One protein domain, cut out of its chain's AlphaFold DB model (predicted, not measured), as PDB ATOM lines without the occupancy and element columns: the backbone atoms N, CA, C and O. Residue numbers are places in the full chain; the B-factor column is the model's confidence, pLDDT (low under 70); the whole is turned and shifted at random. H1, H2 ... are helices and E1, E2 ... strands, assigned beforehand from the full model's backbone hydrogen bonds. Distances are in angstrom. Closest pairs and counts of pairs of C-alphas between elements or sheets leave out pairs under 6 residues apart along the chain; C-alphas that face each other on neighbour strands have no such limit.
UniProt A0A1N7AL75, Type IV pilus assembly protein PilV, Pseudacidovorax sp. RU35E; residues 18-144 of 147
ATOM      1  N   ALA A  18     156.724 168.763 129.758       84.62
ATOM      2  CA  ALA A  18     158.071 169.292 129.527       84.62
ATOM      3  C   ALA A  18     159.169 168.206 129.528       84.62
ATOM      4  O   ALA A  18     160.095 168.270 128.728       84.62
ATOM      5  N   LEU A  19     159.062 167.178 130.384       90.50
ATOM      6  CA  LEU A  19     160.028 166.070 130.387       90.50
ATOM      7  C   LEU A  19     159.900 165.188 129.140       90.50
ATOM      8  O   LEU A  19     160.912 164.765 128.586       90.50
ATOM      9  N   ILE A  20     158.671 164.933 128.686       91.31
ATOM     10  CA  ILE A  20     158.425 164.167 127.458       91.31
ATOM     11  C   ILE A  20     158.886 164.962 126.236       91.31
ATOM     12  O   ILE A  20     159.504 164.394 125.346       91.31
ATOM     13  N   GLU A  21     158.652 166.270 126.210       91.75
ATOM     14  CA  GLU A  21     159.087 167.157 125.130       91.75
ATOM     15  C   GLU A  21     160.613 167.170 124.984       91.75
ATOM     16  O   GLU A  21     161.128 166.978 123.884       91.75
ATOM     17  N   VAL A  22     161.347 167.287 126.096       94.69
ATOM     18  CA  VAL A  22     162.814 167.201 126.088       94.69
ATOM     19  C   VAL A  22     163.288 165.805 125.676       94.69
ATOM     20  O   VAL A  22     164.224 165.692 124.888       94.69
ATOM     21  N   LEU A  23     162.641 164.736 126.149       96.00
ATOM     22  CA  LEU A  23     163.007 163.369 125.774       96.00
ATOM     23  C   LEU A  23     162.795 163.109 124.277       96.00
ATOM     24  O   LEU A  23     163.655 162.517 123.629       96.00
ATOM     25  N   VAL A  24     161.692 163.602 123.710       96.12
ATOM     26  CA  VAL A  24     161.416 163.526 122.271       96.12
ATOM     27  C   VAL A  24     162.405 164.388 121.481       96.12
ATOM     28  O   VAL A  24     162.919 163.929 120.463       96.12
ATOM     29  N   ALA A  25     162.739 165.590 121.955       97.06
ATOM     30  CA  ALA A  25     163.738 166.444 121.313       97.06
ATOM     31  C   ALA A  25     165.124 165.776 121.281       97.06
ATOM     32  O   ALA A  25     165.756 165.732 120.227       97.06
ATOM     33  N   ILE A  26     165.573 165.196 122.402       97.38
ATOM     34  CA  ILE A  26     166.838 164.451 122.482       97.38
ATOM     35  C   ILE A  26     166.795 163.215 121.580       97.38
ATOM     36  O   ILE A  26     167.772 162.944 120.883       97.38
ATOM     37  N   LEU A  27     165.674 162.488 121.542       98.00
ATOM     38  CA  LEU A  27     165.504 161.330 120.665       98.00
ATOM     39  C   LEU A  27     165.671 161.722 119.191       98.00
ATOM     40  O   LEU A  27     166.506 161.145 118.495       98.00
ATOM     41  N   ILE A  28     164.936 162.730 118.721       98.06
ATOM     42  CA  ILE A  28     165.021 163.201 117.330       98.06
ATOM     43  C   ILE A  28     166.435 163.706 117.021       98.06
ATOM     44  O   ILE A  28     167.006 163.359 115.988       98.06
ATOM     45  N   PHE A  29     167.029 164.474 117.936       98.19
ATOM     46  CA  PHE A  29     168.383 164.999 117.784       98.19
ATOM     47  C   PHE A  29     169.436 163.885 117.705       98.19
ATOM     48  O   PHE A  29     170.335 163.936 116.866       98.19
ATOM     49  N   SER A  30     169.299 162.836 118.520       98.31
ATOM     50  CA  SER A  30     170.200 161.681 118.493       98.31
ATOM     51  C   SER A  30     170.149 160.944 117.149       98.31
ATOM     52  O   SER A  30     171.195 160.632 116.580       98.31
ATOM     53  N   ILE A  31     168.951 160.753 116.583       98.31
ATOM     54  CA  ILE A  31     168.766 160.140 115.259       98.31
ATOM     55  C   ILE A  31     169.395 161.018 114.170       98.31
ATOM     56  O   ILE A  31     170.075 160.504 113.281       98.31
ATOM     57  N   ALA A  32     169.228 162.340 114.259       98.31
ATOM     58  CA  ALA A  32     169.826 163.279 113.313       98.31
ATOM     59  C   ALA A  32     171.365 163.202 113.308       98.31
ATOM     60  O   ALA A  32     171.970 163.157 112.235       98.31
ATOM     61  N   ILE A  33     172.005 163.122 114.481       98.38
ATOM     62  CA  ILE A  33     173.466 162.972 114.583       98.38
ATOM     63  C   ILE A  33     173.927 161.641 113.984       98.38
ATOM     64  O   ILE A  33     174.898 161.626 113.231       98.38
ATOM     65  N   LEU A  34     173.237 160.534 114.273       98.25
ATOM     66  CA  LEU A  34     173.582 159.231 113.693       98.25
ATOM     67  C   LEU A  34     173.489 159.254 112.161       98.25
ATOM     68  O   LEU A  34     174.389 158.754 111.485       98.25
ATOM     69  N   GLY A  35     172.449 159.894 111.617       98.00
ATOM     70  CA  GLY A  35     172.312 160.114 110.178       98.00
ATOM     71  C   GLY A  35     173.471 160.927 109.596       98.00
ATOM     72  O   GLY A  35     174.043 160.548 108.574       98.00
ATOM     73  N   LEU A  36     173.879 162.005 110.271       98.06
ATOM     74  CA  LEU A  36     175.010 162.831 109.847       98.06
ATOM     75  C   LEU A  36     176.339 162.061 109.873       98.06
ATOM     76  O   LEU A  36     177.112 162.149 108.920       98.06
ATOM     77  N   VAL A  37     176.600 161.284 110.925       97.94
ATOM     78  CA  VAL A  37     177.820 160.468 111.045       97.94
ATOM     79  C   VAL A  37     177.878 159.407 109.946       97.94
ATOM     80  O   VAL A  37     178.936 159.200 109.354       97.94
ATOM     81  N   ALA A  38     176.748 158.773 109.616       96.44
ATOM     82  CA  ALA A  38     176.677 157.820 108.511       96.44
ATOM     83  C   ALA A  38     177.023 158.479 107.162       96.44
ATOM     84  O   ALA A  38     177.826 157.943 106.394       96.44
ATOM     85  N   LEU A  39     176.486 159.676 106.896       97.25
ATOM     86  CA  LEU A  39     176.829 160.452 105.700       97.25
ATOM     87  C   LEU A  39     178.309 160.853 105.682       97.25
ATOM     88  O   LEU A  39     178.960 160.758 104.641       97.25
ATOM     89  N   GLN A  40     178.863 161.252 106.827       97.12
ATOM     90  CA  GLN A  40     180.276 161.607 106.943       97.12
ATOM     91  C   GLN A  40     181.188 160.403 106.667       97.12
ATOM     92  O   GLN A  40     182.151 160.522 105.911       97.12
ATOM     93  N   ALA A  41     180.870 159.229 107.218       94.19
ATOM     94  CA  ALA A  41     181.614 157.996 106.966       94.19
ATOM     95  C   ALA A  41     181.600 157.607 105.476       94.19
ATOM     96  O   ALA A  41     182.627 157.213 104.910       94.19
ATOM     97  N   GLN A  42     180.451 157.779 104.817       93.75
ATOM     98  CA  GLN A  42     180.318 157.549 103.382       93.75
ATOM     99  C   GLN A  42     181.161 158.542 102.569       93.75
ATOM    100  O   GLN A  42     181.870 158.131 101.647       93.75
ATOM    101  N   ALA A  43     181.138 159.829 102.926       95.69
ATOM    102  CA  ALA A  43     181.931 160.867 102.266       95.69
ATOM    103  C   ALA A  43     183.446 160.613 102.381       95.69
ATOM    104  O   ALA A  43     184.179 160.784 101.404       95.69
ATOM    105  N   ILE A  44     183.917 160.147 103.543       93.75
ATOM    106  CA  ILE A  44     185.319 159.752 103.743       93.75
ATOM    107  C   ILE A  44     185.680 158.587 102.818       93.75
ATOM    108  O   ILE A  44     186.704 158.635 102.140       93.75
ATOM    109  N   SER A  45     184.821 157.568 102.738       90.81
ATOM    110  CA  SER A  45     185.060 156.396 101.886       90.81
ATOM    111  C   SER A  45     185.137 156.766 100.398       90.81
ATOM    112  O   SER A  45     186.026 156.292  99.695       90.81
ATOM    113  N   LEU A  46     184.257 157.660  99.931       91.81
ATOM    114  CA  LEU A  46     184.293 158.220  98.570       91.81
ATOM    115  C   LEU A  46     185.585 159.002  98.303       91.81
ATOM    116  O   LEU A  46     186.182 158.866  97.237       91.81
ATOM    117  N   SER A  47     186.032 159.795  99.278       94.00
ATOM    118  CA  SER A  47     187.263 160.586  99.169       94.00
ATOM    119  C   SER A  47     188.506 159.697  99.073       94.00
ATOM    120  O   SER A  47     189.390 159.962  98.261       94.00
ATOM    121  N   LEU A  48     188.561 158.615  99.859       92.06
ATOM    122  CA  LEU A  48     189.652 157.639  99.807       92.06
ATOM    123  C   LEU A  48     189.701 156.904  98.464       92.06
ATOM    124  O   LEU A  48     190.773 156.762  97.887       92.06
ATOM    125  N   GLU A  49     188.551 156.479  97.937       90.38
ATOM    126  CA  GLU A  49     188.482 155.810  96.634       90.38
ATOM    127  C   GLU A  49     188.961 156.728  95.495       90.38
ATOM    128  O   GLU A  49     189.712 156.301  94.616       90.38
ATOM    129  N   ALA A  50     188.586 158.010  95.538       92.88
ATOM    130  CA  ALA A  50     189.069 159.007  94.588       92.88
ATOM    131  C   ALA A  50     190.593 159.223  94.691       92.88
ATOM    132  O   ALA A  50     191.263 159.296  93.658       92.88
ATOM    133  N   ASP A  51     191.152 159.273  95.907       94.19
ATOM    134  CA  ASP A  51     192.605 159.370  96.124       94.19
ATOM    135  C   ASP A  51     193.336 158.141  95.563       94.19
ATOM    136  O   ASP A  51     194.311 158.294  94.827       94.19
ATOM    137  N   TYR A  52     192.842 156.922  95.814       94.12
ATOM    138  CA  TYR A  52     193.430 155.702  95.246       94.12
ATOM    139  C   TYR A  52     193.414 155.713  93.717       94.12
ATOM    140  O   TYR A  52     194.431 155.420  93.088       94.12
ATOM    141  N   ARG A  53     192.298 156.121  93.105       93.12
ATOM    142  CA  ARG A  53     192.191 156.201  91.644       93.12
ATOM    143  C   ARG A  53     193.136 157.246  91.047       93.12
ATOM    144  O   ARG A  53     193.733 156.987  90.009       93.12
ATOM    145  N   SER A  54     193.306 158.385  91.719       95.56
ATOM    146  CA  SER A  54     194.269 159.428  91.335       95.56
ATOM    147  C   SER A  54     195.719 158.934  91.426       95.56
ATOM    148  O   SER A  54     196.530 159.148  90.528       95.56
ATOM    149  N   ARG A  55     196.061 158.184  92.479       94.50
ATOM    150  CA  ARG A  55     197.389 157.559  92.611       94.50
ATOM    151  C   ARG A  55     197.648 156.527  91.525       94.50
ATOM    152  O   ARG A  55     198.738 156.502  90.958       94.50
ATOM    153  N   ALA A  56     196.655 155.689  91.232       95.19
ATOM    154  CA  ALA A  56     196.747 154.710  90.162       95.19
ATOM    155  C   ALA A  56     196.949 155.397  88.802       95.19
ATOM    156  O   ALA A  56     197.837 154.989  88.058       95.19
ATOM    157  N   SER A  57     196.218 156.479  88.500       95.25
ATOM    158  CA  SER A  57     196.425 157.213  87.246       95.25
ATOM    159  C   SER A  57     197.829 157.803  87.151       95.25
ATOM    160  O   SER A  57     198.493 157.582  86.149       95.25
ATOM    161  N   LEU A  58     198.339 158.432  88.216       95.25
ATOM    162  CA  LEU A  58     199.707 158.967  88.236       95.25
ATOM    163  C   LEU A  58     200.772 157.882  88.006       95.25
ATOM    164  O   LEU A  58     201.743 158.104  87.284       95.25
ATOM    165  N   LEU A  59     200.600 156.701  88.607       94.19
ATOM    166  CA  LEU A  59     201.512 155.571  88.411       94.19
ATOM    167  C   LEU A  59     201.427 155.011  86.988       94.19
ATOM    168  O   LEU A  59     202.449 154.605  86.434       94.19
ATOM    169  N   ALA A  60     200.235 154.982  86.393       93.81
ATOM    170  CA  ALA A  60     200.061 154.587  85.002       93.81
ATOM    171  C   ALA A  60     200.689 155.612  84.044       93.81
ATOM    172  O   ALA A  60     201.396 155.217  83.119       93.81
ATOM    173  N   ASP A  61     200.514 156.908  84.312       94.12
ATOM    174  CA  ASP A  61     201.095 158.006  83.533       94.12
ATOM    175  C   ASP A  61     202.629 158.001  83.604       94.12
ATOM    176  O   ASP A  61     203.295 158.212  82.591       94.12
ATOM    177  N   GLU A  62     203.218 157.684  84.765       92.44
ATOM    178  CA  GLU A  62     204.671 157.499  84.900       92.44
ATOM    179  C   GLU A  62     205.183 156.408  83.946       92.44
ATOM    180  O   GLU A  62     206.220 156.570  83.297       92.44
ATOM    181  N   LEU A  63     204.471 155.283  83.862       91.00
ATOM    182  CA  LEU A  63     204.848 154.181  82.988       91.00
ATOM    183  C   LEU A  63     204.606 154.518  81.509       91.00
ATOM    184  O   LEU A  63     205.468 154.235  80.677       91.00
ATOM    185  N   ALA A  64     203.483 155.164  81.191       91.12
ATOM    186  CA  ALA A  64     203.175 155.652  79.851       91.12
ATOM    187  C   ALA A  64     204.251 156.628  79.350       91.12
ATOM    188  O   ALA A  64     204.747 156.491  78.234       91.12
ATOM    189  N   GLY A  65     204.697 157.549  80.212       90.38
ATOM    190  CA  GLY A  65     205.797 158.464  79.921       90.38
ATOM    191  C   GLY A  65     207.103 157.735  79.597       90.38
ATOM    192  O   GLY A  65     207.812 158.132  78.672       90.38
ATOM    193  N   LYS A  66     207.401 156.622  80.283       88.81
ATOM    194  CA  LYS A  66     208.555 155.769  79.944       88.81
ATOM    195  C   LYS A  66     208.375 155.089  78.585       88.81
ATOM    196  O   LYS A  66     209.312 155.101  77.795       88.81
ATOM    197  N   MET A  67     207.193 154.552  78.276       88.56
ATOM    198  CA  MET A  67     206.912 153.970  76.951       88.56
ATOM    199  C   MET A  67     207.114 154.986  75.826       88.56
ATOM    200  O   MET A  67     207.737 154.672  74.814       88.56
ATOM    201  N   TRP A  68     206.642 156.219  76.016       89.00
ATOM    202  CA  TRP A  68     206.846 157.305  75.060       89.00
ATOM    203  C   TRP A  68     208.317 157.704  74.928       89.00
ATOM    204  O   TRP A  68     208.800 157.867  73.809       89.00
ATOM    205  N   ALA A  69     209.047 157.800  76.042       88.19
ATOM    206  CA  ALA A  69     210.471 158.128  76.036       88.19
ATOM    207  C   ALA A  69     211.305 157.083  75.274       88.19
ATOM    208  O   ALA A  69     212.186 157.446  74.496       88.19
ATOM    209  N   TYR A  70     210.992 155.798  75.450       86.75
ATOM    210  CA  TYR A  70     211.674 154.697  74.765       86.75
ATOM    211  C   TYR A  70     211.070 154.339  73.403       86.75
ATOM    212  O   TYR A  70     211.604 153.479  72.708       86.75
ATOM    213  N   LYS A  71     209.970 154.996  73.011       85.94
ATOM    214  CA  LYS A  71     209.220 154.740  71.772       85.94
ATOM    215  C   LYS A  71     208.839 153.267  71.582       85.94
ATOM    216  O   LYS A  71     208.767 152.783  70.456       85.94
ATOM    217  N   THR A  72     208.588 152.550  72.674       83.31
ATOM    218  CA  THR A  72     208.169 151.147  72.629       83.31
ATOM    219  C   THR A  72     207.140 150.837  73.705       83.31
ATOM    220  O   THR A  72     207.180 151.359  74.819       83.31
ATOM    221  N   VAL A  73     206.195 149.983  73.329       83.25
ATOM    222  CA  VAL A  73     205.178 149.398  74.208       83.25
ATOM    223  C   VAL A  73     205.694 148.137  74.893       83.25
ATOM    224  O   VAL A  73     205.189 147.763  75.950       83.25
ATOM    225  N   ASP A  74     206.733 147.515  74.332       79.12
ATOM    226  CA  ASP A  74     207.419 146.385  74.936       79.12
ATOM    227  C   ASP A  74     208.674 146.859  75.675       79.12
ATOM    228  O   ASP A  74     209.789 146.892  75.148       79.12
ATOM    229  N   LEU A  75     208.472 147.236  76.935       71.56
ATOM    230  CA  LEU A  75     209.538 147.688  77.826       71.56
ATOM    231  C   LEU A  75     210.484 146.560  78.266       71.56
ATOM    232  O   LEU A  75     211.496 146.852  78.899       71.56
ATOM    233  N   SER A  76     210.194 145.292  77.945       67.56
ATOM    234  CA  SER A  76     211.106 144.179  78.244       67.56
ATOM    235  C   SER A  76     212.350 144.184  77.347       67.56
ATOM    236  O   SER A  76     213.380 143.634  77.724       67.56
ATOM    237  N   THR A  77     212.264 144.860  76.195       63.66
ATOM    238  CA  THR A  77     213.309 144.906  75.157       63.66
ATOM    239  C   THR A  77     214.260 146.102  75.276       63.66
ATOM    240  O   THR A  77     215.293 146.138  74.613       63.66
ATOM    241  N   VAL A  78     213.928 147.086  76.118       59.59
ATOM    242  CA  VAL A  78     214.616 148.390  76.191       59.59
ATOM    243  C   VAL A  78     215.939 148.326  76.951       59.59
ATOM    244  O   VAL A  78     216.827 149.146  76.722       59.59
ATOM    245  N   THR A  79     216.107 147.351  77.838       46.50
ATOM    246  CA  THR A  79     217.323 147.181  78.632       46.50
ATOM    247  C   THR A  79     217.607 145.697  78.825       46.50
ATOM    248  O   THR A  79     216.688 144.909  79.021       46.50
ATOM    249  N   ALA A  80     218.888 145.313  78.823       51.91
ATOM    250  CA  ALA A  80     219.333 143.955  79.164       51.91
ATOM    251  C   ALA A  80     218.862 143.495  80.565       51.91
ATOM    252  O   ALA A  80     218.899 142.309  80.879       51.91
ATOM    253  N   GLU A  81     218.373 144.427  81.385       51.00
ATOM    254  CA  GLU A  81     217.575 144.157  82.570       51.00
ATOM    255  C   GLU A  81     216.106 144.461  82.279       51.00
ATOM    256  O   GLU A  81     215.741 145.602  82.003       51.00
ATOM    257  N   SER A  82     215.231 143.473  82.432       57.38
ATOM    258  CA  SER A  82     213.767 143.592  82.392       57.38
ATOM    259  C   SER A  82     213.181 144.443  83.551       57.38
ATOM    260  O   SER A  82     212.100 144.166  84.070       57.38
ATOM    261  N   GLY A  83     213.905 145.472  84.008       72.69
ATOM    262  CA  GLY A  83     213.741 146.132  85.300       72.69
ATOM    263  C   GLY A  83     212.745 147.286  85.343       72.69
ATOM    264  O   GLY A  83     212.287 147.617  86.429       72.69
ATOM    265  N   ILE A  84     212.358 147.908  84.220       83.50
ATOM    266  CA  ILE A  84     211.456 149.080  84.262       83.50
ATOM    267  C   ILE A  84     210.065 148.683  84.767       83.50
ATOM    268  O   ILE A  84     209.541 149.301  85.698       83.50
ATOM    269  N   VAL A  85     209.476 147.646  84.161       84.69
ATOM    270  CA  VAL A  85     208.155 147.136  84.552       84.69
ATOM    271  C   VAL A  85     208.234 146.504  85.938       84.69
ATOM    272  O   VAL A  85     207.386 146.798  86.774       84.69
ATOM    273  N   ALA A  86     209.289 145.735  86.227       86.62
ATOM    274  CA  ALA A  86     209.493 145.126  87.539       86.62
ATOM    275  C   ALA A  86     209.651 146.170  88.662       86.62
ATOM    276  O   ALA A  86     209.036 146.041  89.718       86.62
ATOM    277  N   ALA A  87     210.409 147.250  88.442       88.62
ATOM    278  CA  ALA A  87     210.567 148.339  89.406       88.62
ATOM    279  C   ALA A  87     209.260 149.121  89.601       88.62
ATOM    280  O   ALA A  87     208.923 149.503  90.721       88.62
ATOM    281  N   TRP A  88     208.498 149.341  88.528       91.12
ATOM    282  CA  TRP A  88     207.168 149.945  88.612       91.12
ATOM    283  C   TRP A  88     206.184 149.053  89.391       91.12
ATOM    284  O   TRP A  88     205.502 149.541  90.292       91.12
ATOM    285  N   GLN A  89     206.180 147.742  89.140       91.06
ATOM    286  CA  GLN A  89     205.389 146.764  89.896       91.06
ATOM    287  C   GLN A  89     205.794 146.721  91.372       91.06
ATOM    288  O   GLN A  89     204.928 146.744  92.243       91.06
ATOM    289  N   ALA A  90     207.096 146.736  91.670       90.94
ATOM    290  CA  ALA A  90     207.608 146.786  93.037       90.94
ATOM    291  C   ALA A  90     207.192 148.077  93.762       90.94
ATOM    292  O   ALA A  90     206.837 148.040  94.941       90.94
ATOM    293  N   LYS A  91     207.172 149.218  93.058       90.88
ATOM    294  CA  LYS A  91     206.641 150.479  93.597       90.88
ATOM    295  C   LYS A  91     205.153 150.378  93.920       90.88
ATOM    296  O   LYS A  91     204.753 150.849  94.979       90.88
ATOM    297  N   ILE A  92     204.350 149.773  93.042       92.62
ATOM    298  CA  ILE A  92     202.911 149.568  93.271       92.62
ATOM    299  C   ILE A  92     202.670 148.659  94.478       92.62
ATOM    300  O   ILE A  92     201.861 148.997  95.344       92.62
ATOM    301  N   ALA A  93     203.406 147.550  94.553       91.38
ATOM    302  CA  ALA A  93     203.301 146.569  95.626       91.38
ATOM    303  C   ALA A  93     203.752 147.118  96.988       91.38
ATOM    304  O   ALA A  93     203.319 146.611  98.020       91.38
ATOM    305  N   ASN A  94     204.604 148.151  97.013       91.06
ATOM    306  CA  ASN A  94     205.023 148.802  98.246       91.06
ATOM    307  C   ASN A  94     203.988 149.860  98.690       91.06
ATOM    308  O   ASN A  94     203.957 150.962  98.128       91.06
ATOM    309  N   PRO A  95     203.198 149.600  99.751       84.44
ATOM    310  CA  PRO A  95     202.149 150.515 100.194       84.44
ATOM    311  C   PRO A  95     202.692 151.850 100.722       84.44
ATOM    312  O   PRO A  95     201.955 152.831 100.758       84.44
ATOM    313  N   GLN A  96     203.970 151.938 101.104       86.69
ATOM    314  CA  GLN A  96     204.575 153.209 101.514       86.69
ATOM    315  C   GLN A  96     204.845 154.133 100.320       86.69
ATOM    316  O   GLN A  96     204.837 155.354 100.475       86.69
ATOM    317  N   LEU A  97     205.059 153.555  99.132       86.44
ATOM    318  CA  LEU A  97     205.382 154.289  97.909       86.44
ATOM    319  C   LEU A  97     204.129 154.575  97.081       86.44
ATOM    320  O   LEU A  97     203.882 155.722  96.715       86.44
ATOM    321  N   SER A  98     203.321 153.550  96.806       88.00
ATOM    322  CA  SER A  98     202.103 153.695  96.002       88.00
ATOM    323  C   SER A  98     200.941 154.290  96.787       88.00
ATOM    324  O   SER A  98     200.069 154.931  96.203       88.00
ATOM    325  N   ARG A  99     200.920 154.073  98.113       89.25
ATOM    326  CA  ARG A  99     199.754 154.286  98.988       89.25
ATOM    327  C   ARG A  99     198.485 153.595  98.477       89.25
ATOM    328  O   ARG A  99     197.378 154.013  98.806       89.25
ATOM    329  N   LEU A 100     198.660 152.533  97.688       90.38
ATOM    330  CA  LEU A 100     197.599 151.647  97.235       90.38
ATOM    331  C   LEU A 100     197.561 150.412  98.146       90.38
ATOM    332  O   LEU A 100     198.560 149.695  98.253       90.38
ATOM    333  N   PRO A 101     196.432 150.141  98.815       89.12
ATOM    334  CA  PRO A 101     196.258 148.930  99.610       89.12
ATOM    335  C   PRO A 101     196.307 147.678  98.721       89.12
ATOM    336  O   PRO A 101     195.499 147.543  97.802       89.12
ATOM    337  N   SER A 102     197.251 146.767  98.979       86.50
ATOM    338  CA  SER A 102     197.439 145.535  98.187       86.50
ATOM    339  C   SER A 102     197.507 145.796  96.674       86.50
ATOM    340  O   SER A 102     196.890 145.082  95.885       86.50
ATOM    341  N   GLY A 103     198.219 146.858  96.284       89.19
ATOM    342  CA  GLY A 103     198.341 147.271  94.893       89.19
ATOM    343  C   GLY A 103     199.047 146.227  94.023       89.19
ATOM    344  O   GLY A 103     200.075 145.678  94.419       89.19
ATOM    345  N   SER A 104     198.552 146.018  92.805       89.94
ATOM    346  CA  SER A 104     199.228 145.261  91.749       89.94
ATOM    347  C   SER A 104     199.078 145.970  90.404       89.94
ATOM    348  O   SER A 104     198.108 146.689  90.182       89.94
ATOM    349  N   GLY A 105     200.053 145.800  89.514       90.75
ATOM    350  CA  GLY A 105     200.073 146.431  88.199       90.75
ATOM    351  C   GLY A 105     200.478 145.448  87.109       90.75
ATOM    352  O   GLY A 105     201.470 144.730  87.246       90.75
ATOM    353  N   THR A 106     199.745 145.432  86.003       88.88
ATOM    354  CA  THR A 106     200.070 144.650  84.810       88.88
ATOM    355  C   THR A 106     200.088 145.536  83.576       88.88
ATOM    356  O   THR A 106     199.443 146.584  83.508       88.88
ATOM    357  N   VAL A 107     200.889 145.112  82.605       87.44
ATOM    358  CA  VAL A 107     201.094 145.810  81.342       87.44
ATOM    359  C   VAL A 107     200.997 144.769  80.249       87.44
ATOM    360  O   VAL A 107     201.706 143.765  80.293       87.44
ATOM    361  N   THR A 108     200.120 144.995  79.283       87.31
ATOM    362  CA  THR A 108     199.903 144.069  78.174       87.31
ATOM    363  C   THR A 108     199.954 144.830  76.862       87.31
ATOM    364  O   THR A 108     199.128 145.710  76.622       87.31
ATOM    365  N   ALA A 109     200.921 144.500  76.006       84.19
ATOM    366  CA  ALA A 109     200.975 145.044  74.654       84.19
ATOM    367  C   ALA A 109     199.753 144.572  73.848       84.19
ATOM    368  O   ALA A 109     199.364 143.404  73.906       84.19
ATOM    369  N   VAL A 110     199.151 145.478  73.082       84.38
ATOM    370  CA  VAL A 110     198.012 145.171  72.214       84.38
ATOM    371  C   VAL A 110     198.556 144.596  70.908       84.38
ATOM    372  O   VAL A 110     199.078 145.326  70.060       84.38
ATOM    373  N   ALA A 111     198.458 143.276  70.750       78.25
ATOM    374  CA  ALA A 111     198.966 142.576  69.574       78.25
ATOM    375  C   ALA A 111     198.343 143.118  68.274       78.25
ATOM    376  O   ALA A 111     197.131 143.307  68.185       78.25
ATOM    377  N   GLY A 112     199.181 143.370  67.263       77.12
ATOM    378  CA  GLY A 112     198.739 143.837  65.943       77.12
ATOM    379  C   GLY A 112     198.195 145.271  65.901       77.12
ATOM    380  O   GLY A 112     197.630 145.666  64.884       77.12
ATOM    381  N   SER A 113     198.345 146.054  66.975       78.19
ATOM    382  CA  SER A 113     197.949 147.466  66.978       78.19
ATOM    383  C   SER A 113     198.849 148.307  66.065       78.19
ATOM    384  O   SER A 113     200.077 148.253  66.148       78.19
ATOM    385  N   VAL A 114     198.221 149.093  65.186       81.12
ATOM    386  CA  VAL A 114     198.882 150.095  64.341       81.12
ATOM    387  C   VAL A 114     198.124 151.420  64.508       81.12
ATOM    388  O   VAL A 114     196.977 151.507  64.069       81.12
ATOM    389  N   PRO A 115     198.715 152.446  65.143       83.31
ATOM    390  CA  PRO A 115     200.049 152.454  65.745       83.31
ATOM    391  C   PRO A 115     200.138 151.606  67.041       83.31
ATOM    392  O   PRO A 115     199.099 151.262  67.610       83.31
ATOM    393  N   PRO A 116     201.353 151.247  67.507       85.12
ATOM    394  CA  PRO A 116     201.527 150.321  68.626       85.12
ATOM    395  C   PRO A 116     200.913 150.850  69.927       85.12
ATOM    396  O   PRO A 116     201.104 152.015  70.288       85.12
ATOM    397  N   ALA A 117     200.213 149.984  70.656       87.62
ATOM    398  CA  ALA A 117     199.523 150.316  71.897       87.62
ATOM    399  C   ALA A 117     199.789 149.300  73.023       87.62
ATOM    400  O   ALA A 117     200.078 148.130  72.771       87.62
ATOM    401  N   ALA A 118     199.667 149.748  74.273       89.06
ATOM    402  CA  ALA A 118     199.723 148.913  75.472       89.06
ATOM    403  C   ALA A 118     198.600 149.282  76.441       89.06
ATOM    404  O   ALA A 118     198.308 150.459  76.654       89.06
ATOM    405  N   ASP A 119     198.006 148.268  77.057       90.62
ATOM    406  CA  ASP A 119     197.046 148.425  78.139       90.62
ATOM    407  C   ASP A 119     197.776 148.312  79.483       90.62
ATOM    408  O   ASP A 119     198.483 147.337  79.747       90.62
ATOM    409  N   ILE A 120     197.615 149.332  80.326       92.06
ATOM    410  CA  ILE A 120     198.115 149.371  81.701       92.06
ATOM    411  C   ILE A 120     196.918 149.160  82.619       92.06
ATOM    412  O   ILE A 120     195.943 149.912  82.554       92.06
ATOM    413  N   VAL A 121     196.999 148.159  83.491       93.56
ATOM    414  CA  VAL A 121     195.965 147.855  84.481       93.56
ATOM    415  C   VAL A 121     196.587 147.881  85.868       93.56
ATOM    416  O   VAL A 121     197.566 147.192  86.131       93.56
ATOM    417  N   ILE A 122     196.009 148.668  86.769       94.25
ATOM    418  CA  ILE A 122     196.390 148.732  88.181       94.25
ATOM    419  C   ILE A 122     195.187 148.303  89.009       94.25
ATOM    420  O   ILE A 122     194.081 148.799  88.801       94.25
ATOM    421  N   THR A 123     195.397 147.396  89.954       93.44
ATOM    422  CA  THR A 123     194.378 146.916  90.887       93.44
ATOM    423  C   THR A 123     194.793 147.187  92.326       93.44
ATOM    424  O   THR A 123     195.979 147.221  92.644       93.44
ATOM    425  N   TRP A 124     193.819 147.420  93.202       93.50
ATOM    426  CA  TRP A 124     194.021 147.575  94.645       93.50
ATOM    427  C   TRP A 124     192.794 147.063  95.400       93.50
ATOM    428  O   TRP A 124     191.692 147.034  94.854       93.50
ATOM    429  N   THR A 125     192.956 146.698  96.669       90.25
ATOM    430  CA  THR A 125     191.855 146.205  97.511       90.25
ATOM    431  C   THR A 125     191.717 147.097  98.742       90.25
ATOM    432  O   THR A 125     192.514 146.963  99.671       90.25
ATOM    433  N   PRO A 126     190.738 148.022  98.780       84.38
ATOM    434  CA  PRO A 126     190.548 148.921  99.914       84.38
ATOM    435  C   PRO A 126     190.327 148.151 101.229       84.38
ATOM    436  O   PRO A 126     189.596 147.162 101.221       84.38
ATOM    437  N   PRO A 127     190.837 148.624 102.384       79.50
ATOM    438  CA  PRO A 127     190.666 147.932 103.667       79.50
ATOM    439  C   PRO A 127     189.201 147.768 104.092       79.50
ATOM    440  O   PRO A 127     188.867 146.852 104.834       79.50
ATOM    441  N   SER A 128     188.322 148.658 103.621       77.06
ATOM    442  CA  SER A 128     186.884 148.623 103.895       77.06
ATOM    443  C   SER A 128     186.136 147.518 103.142       77.06
ATOM    444  O   SER A 128     184.986 147.241 103.477       77.06
ATOM    445  N   ARG A 129     186.755 146.880 102.136       73.81
ATOM    446  CA  ARG A 129     186.159 145.806 101.331       73.81
ATOM    447  C   ARG A 129     187.032 144.548 101.401       73.81
ATOM    448  O   ARG A 129     188.134 144.519 100.868       73.81
ATOM    449  N   SER A 130     186.521 143.469 101.995       65.94
ATOM    450  CA  SER A 130     187.173 142.147 102.029       65.94
ATOM    451  C   SER A 130     186.293 141.097 101.336       65.94
ATOM    452  O   SER A 130     185.072 141.135 101.458       65.94
ATOM    453  N   GLY A 131     186.884 140.226 100.507       68.25
ATOM    454  CA  GLY A 131     186.155 139.229  99.702       68.25
ATOM    455  C   GLY A 131     186.660 139.094  98.256       68.25
ATOM    456  O   GLY A 131     187.442 139.916  97.784       68.25
ATOM    457  N   ALA A 132     186.209 138.055  97.544       63.91
ATOM    458  CA  ALA A 132     186.712 137.687  96.210       63.91
ATOM    459  C   ALA A 132     186.491 138.755  95.112       63.91
ATOM    460  O   ALA A 132     187.245 138.785  94.147       63.91
ATOM    461  N   ASN A 133     185.516 139.660  95.283       69.38
ATOM    462  CA  ASN A 133     185.184 140.746  94.342       69.38
ATOM    463  C   ASN A 133     185.424 142.149  94.930       69.38
ATOM    464  O   ASN A 133     184.786 143.124  94.537       69.38
ATOM    465  N   SER A 134     186.325 142.259  95.905       78.69
ATOM    466  CA  SER A 134     186.590 143.519  96.611       78.69
ATOM    467  C   SER A 134     187.673 144.384  95.959       78.69
ATOM    468  O   SER A 134     187.913 145.508  96.405       78.69
ATOM    469  N   ALA A 135     188.312 143.880  94.901       83.62
ATOM    470  CA  ALA A 135     189.342 144.597  94.167       83.62
ATOM    471  C   ALA A 135     188.734 145.719  93.309       83.62
ATOM    472  O   ALA A 135     187.759 145.524  92.586       83.62
ATOM    473  N   SER A 136     189.339 146.897  93.386       90.06
ATOM    474  CA  SER A 136     189.092 148.029  92.493       90.06
ATOM    475  C   SER A 136     190.190 148.090  91.440       90.06
ATOM    476  O   SER A 136     191.299 147.599  91.666       90.06
ATOM    477  N   SER A 137     189.877 148.649  90.274       91.31
ATOM    478  CA  SER A 137     190.801 148.693  89.146       91.31
ATOM    479  C   SER A 137     190.788 150.036  88.424       91.31
ATOM    480  O   SER A 137     189.780 150.742  88.348       91.31
ATOM    481  N   PHE A 138     191.944 150.379  87.872       94.19
ATOM    482  CA  PHE A 138     192.151 151.481  86.952       94.19
ATOM    483  C   PHE A 138     192.838 150.931  85.707       94.19
ATOM    484  O   PHE A 138     193.870 150.267  85.814       94.19
ATOM    485  N   SER A 139     192.269 151.198  84.536       92.19
ATOM    486  CA  SER A 139     192.856 150.827  83.254       92.19
ATOM    487  C   SER A 139     193.045 152.058  82.380       92.19
ATOM    488  O   SER A 139     192.196 152.950  82.338       92.19
ATOM    489  N   THR A 140     194.168 152.101  81.674       93.94
ATOM    490  CA  THR A 140     194.441 153.107  80.651       93.94
ATOM    491  C   THR A 140     195.145 152.466  79.466       93.94
ATOM    492  O   THR A 140     195.919 151.521  79.632       93.94
ATOM    493  N   ARG A 141     194.863 152.978  78.268       91.38
ATOM    494  CA  ARG A 141     195.502 152.544  77.028       91.38
ATOM    495  C   ARG A 141     196.487 153.606  76.576       91.38
ATOM    496  O   ARG A 141     196.106 154.748  76.329       91.38
ATOM    497  N   VAL A 142     197.737 153.203  76.415       89.38
ATOM    498  CA  VAL A 142     198.810 154.026  75.863       89.38
ATOM    499  C   VAL A 142     198.942 153.707  74.386       89.38
ATOM    500  O   VAL A 142     199.020 152.541  74.012       89.38
ATOM    501  N   ILE A 143     198.978 154.738  73.547       89.12
ATOM    502  CA  ILE A 143     199.209 154.623  72.106       89.12
ATOM    503  C   ILE A 143     200.497 155.382  71.794       89.12
ATOM    504  O   ILE A 143     200.690 156.501  72.278       89.12
ATOM    505  N   LEU A 144     201.394 154.774  71.022       84.81
ATOM    506  CA  LEU A 144     202.595 155.438  70.533       84.81
ATOM    507  C   LEU A 144     202.260 156.230  69.266       84.81
ATOM    508  O   LEU A 144     201.710 155.651  68.335       84.81
TER     509      LEU A 144
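AT A GLANCE: This is residues 18 to 144 of the 147 residues of the protein "Type IV pilus assembly protein PilV" of Pseudacidovorax sp. RU35E (UniProt A0A1N7AL75). One very long helix, H1, makes the length of the domain: its first part, residues 18 to 44, sticks out free as a straight arm, and its later part packs on one face of a small sheet of three strands. H2 folds back beside H1 on the same face, near the E1 edge of the sheet, and the short H3 follows it; no named helix is on the other face. The printed part has 127 residues with three named helices and three named strands, in the order H1 H2 H3 E1 E2 E3; the sheet runs E1 E2 E3, all antiparallel, and the class is mixed, helices and strands. The whole is extended, with a radius of gyration of the C-alphas of 22.5 A and spans of 82 by 28 by 26 A.

HOW THE PARTS SIT: H1, residues 18 to 70, and H2, residues 83 to 93, form a helical hairpin at a shallow tilt of 7 degrees, opposite ways. They touch through residues 59 to 63 of H1 alone, the closest C-alphas being those of Leu 63 and Trp 88, 7.4 A apart. H3, residues 95 to 98, only just touches H1, with 3 pairs of C-alphas within 8 A, the closest those of Arg 55 and Ser 98 at 7.0 A. H2 and H3 touch only at the corner, and only just, with 3 such pairs, the closest those of Ile 92 and Ser 98 at 5.0 A. E1, residues 104 to 110, E2, residues 117 to 124, and E3, residues 136 to 143, form a meander, each strand the antiparallel neighbour of the one before. N 106 and O 121 are 2.8 A apart, and N 120 and O 140 are 2.9 A apart, both within hydrogen-bond range. The sheet is twisted, its C-alphas lying up to 4.3 A off its best plane. H1 and H2 are on the same face of it, making two layers, helices on one face of a sheet. H1 is over E2 and E3 at a height over the sheet of 8.1 A, only just slantwise to the strands, at 33 degrees to E2 on the local plane; the closest C-alphas of H1 and E3 are those of Ala 64 and Val 142, 6.1 A apart. H2 has a height over the sheet of 6.2 A and is over none of the strands; its closest C-alpha pair with E1 is Gln 89 and Gly 105, 5.6 A. H3 is not on the sheet. In H1 and H2 every O i to N i+4 pair is within hydrogen-bond range; H3 is too short for one.

IN THESE COORDINATES: H1 begins at C-alpha 18 (158.071, 169.292, 129.527) and ends at C-alpha 70 (211.674, 154.697, 74.765), 78.0 A away. H2 measures 14.7 A, H3 5.3 A, E1 19.6 A, E2 23.6 A and E3 23.7 A. E3 ends at C-alpha 143 (199.209, 154.623, 72.106).

THE WHOLE: The two C-alphas farthest apart are those of Ala 18 and Ala 80, 83.3 A. Without residues 18 to 44, the body spans 40 by 26 by 23 A. The printed part has no cut, and the links H1 to H2 and E2 to E3 are long. The model's pLDDT is under 70 at residues 76 to 82 and 130 to 133.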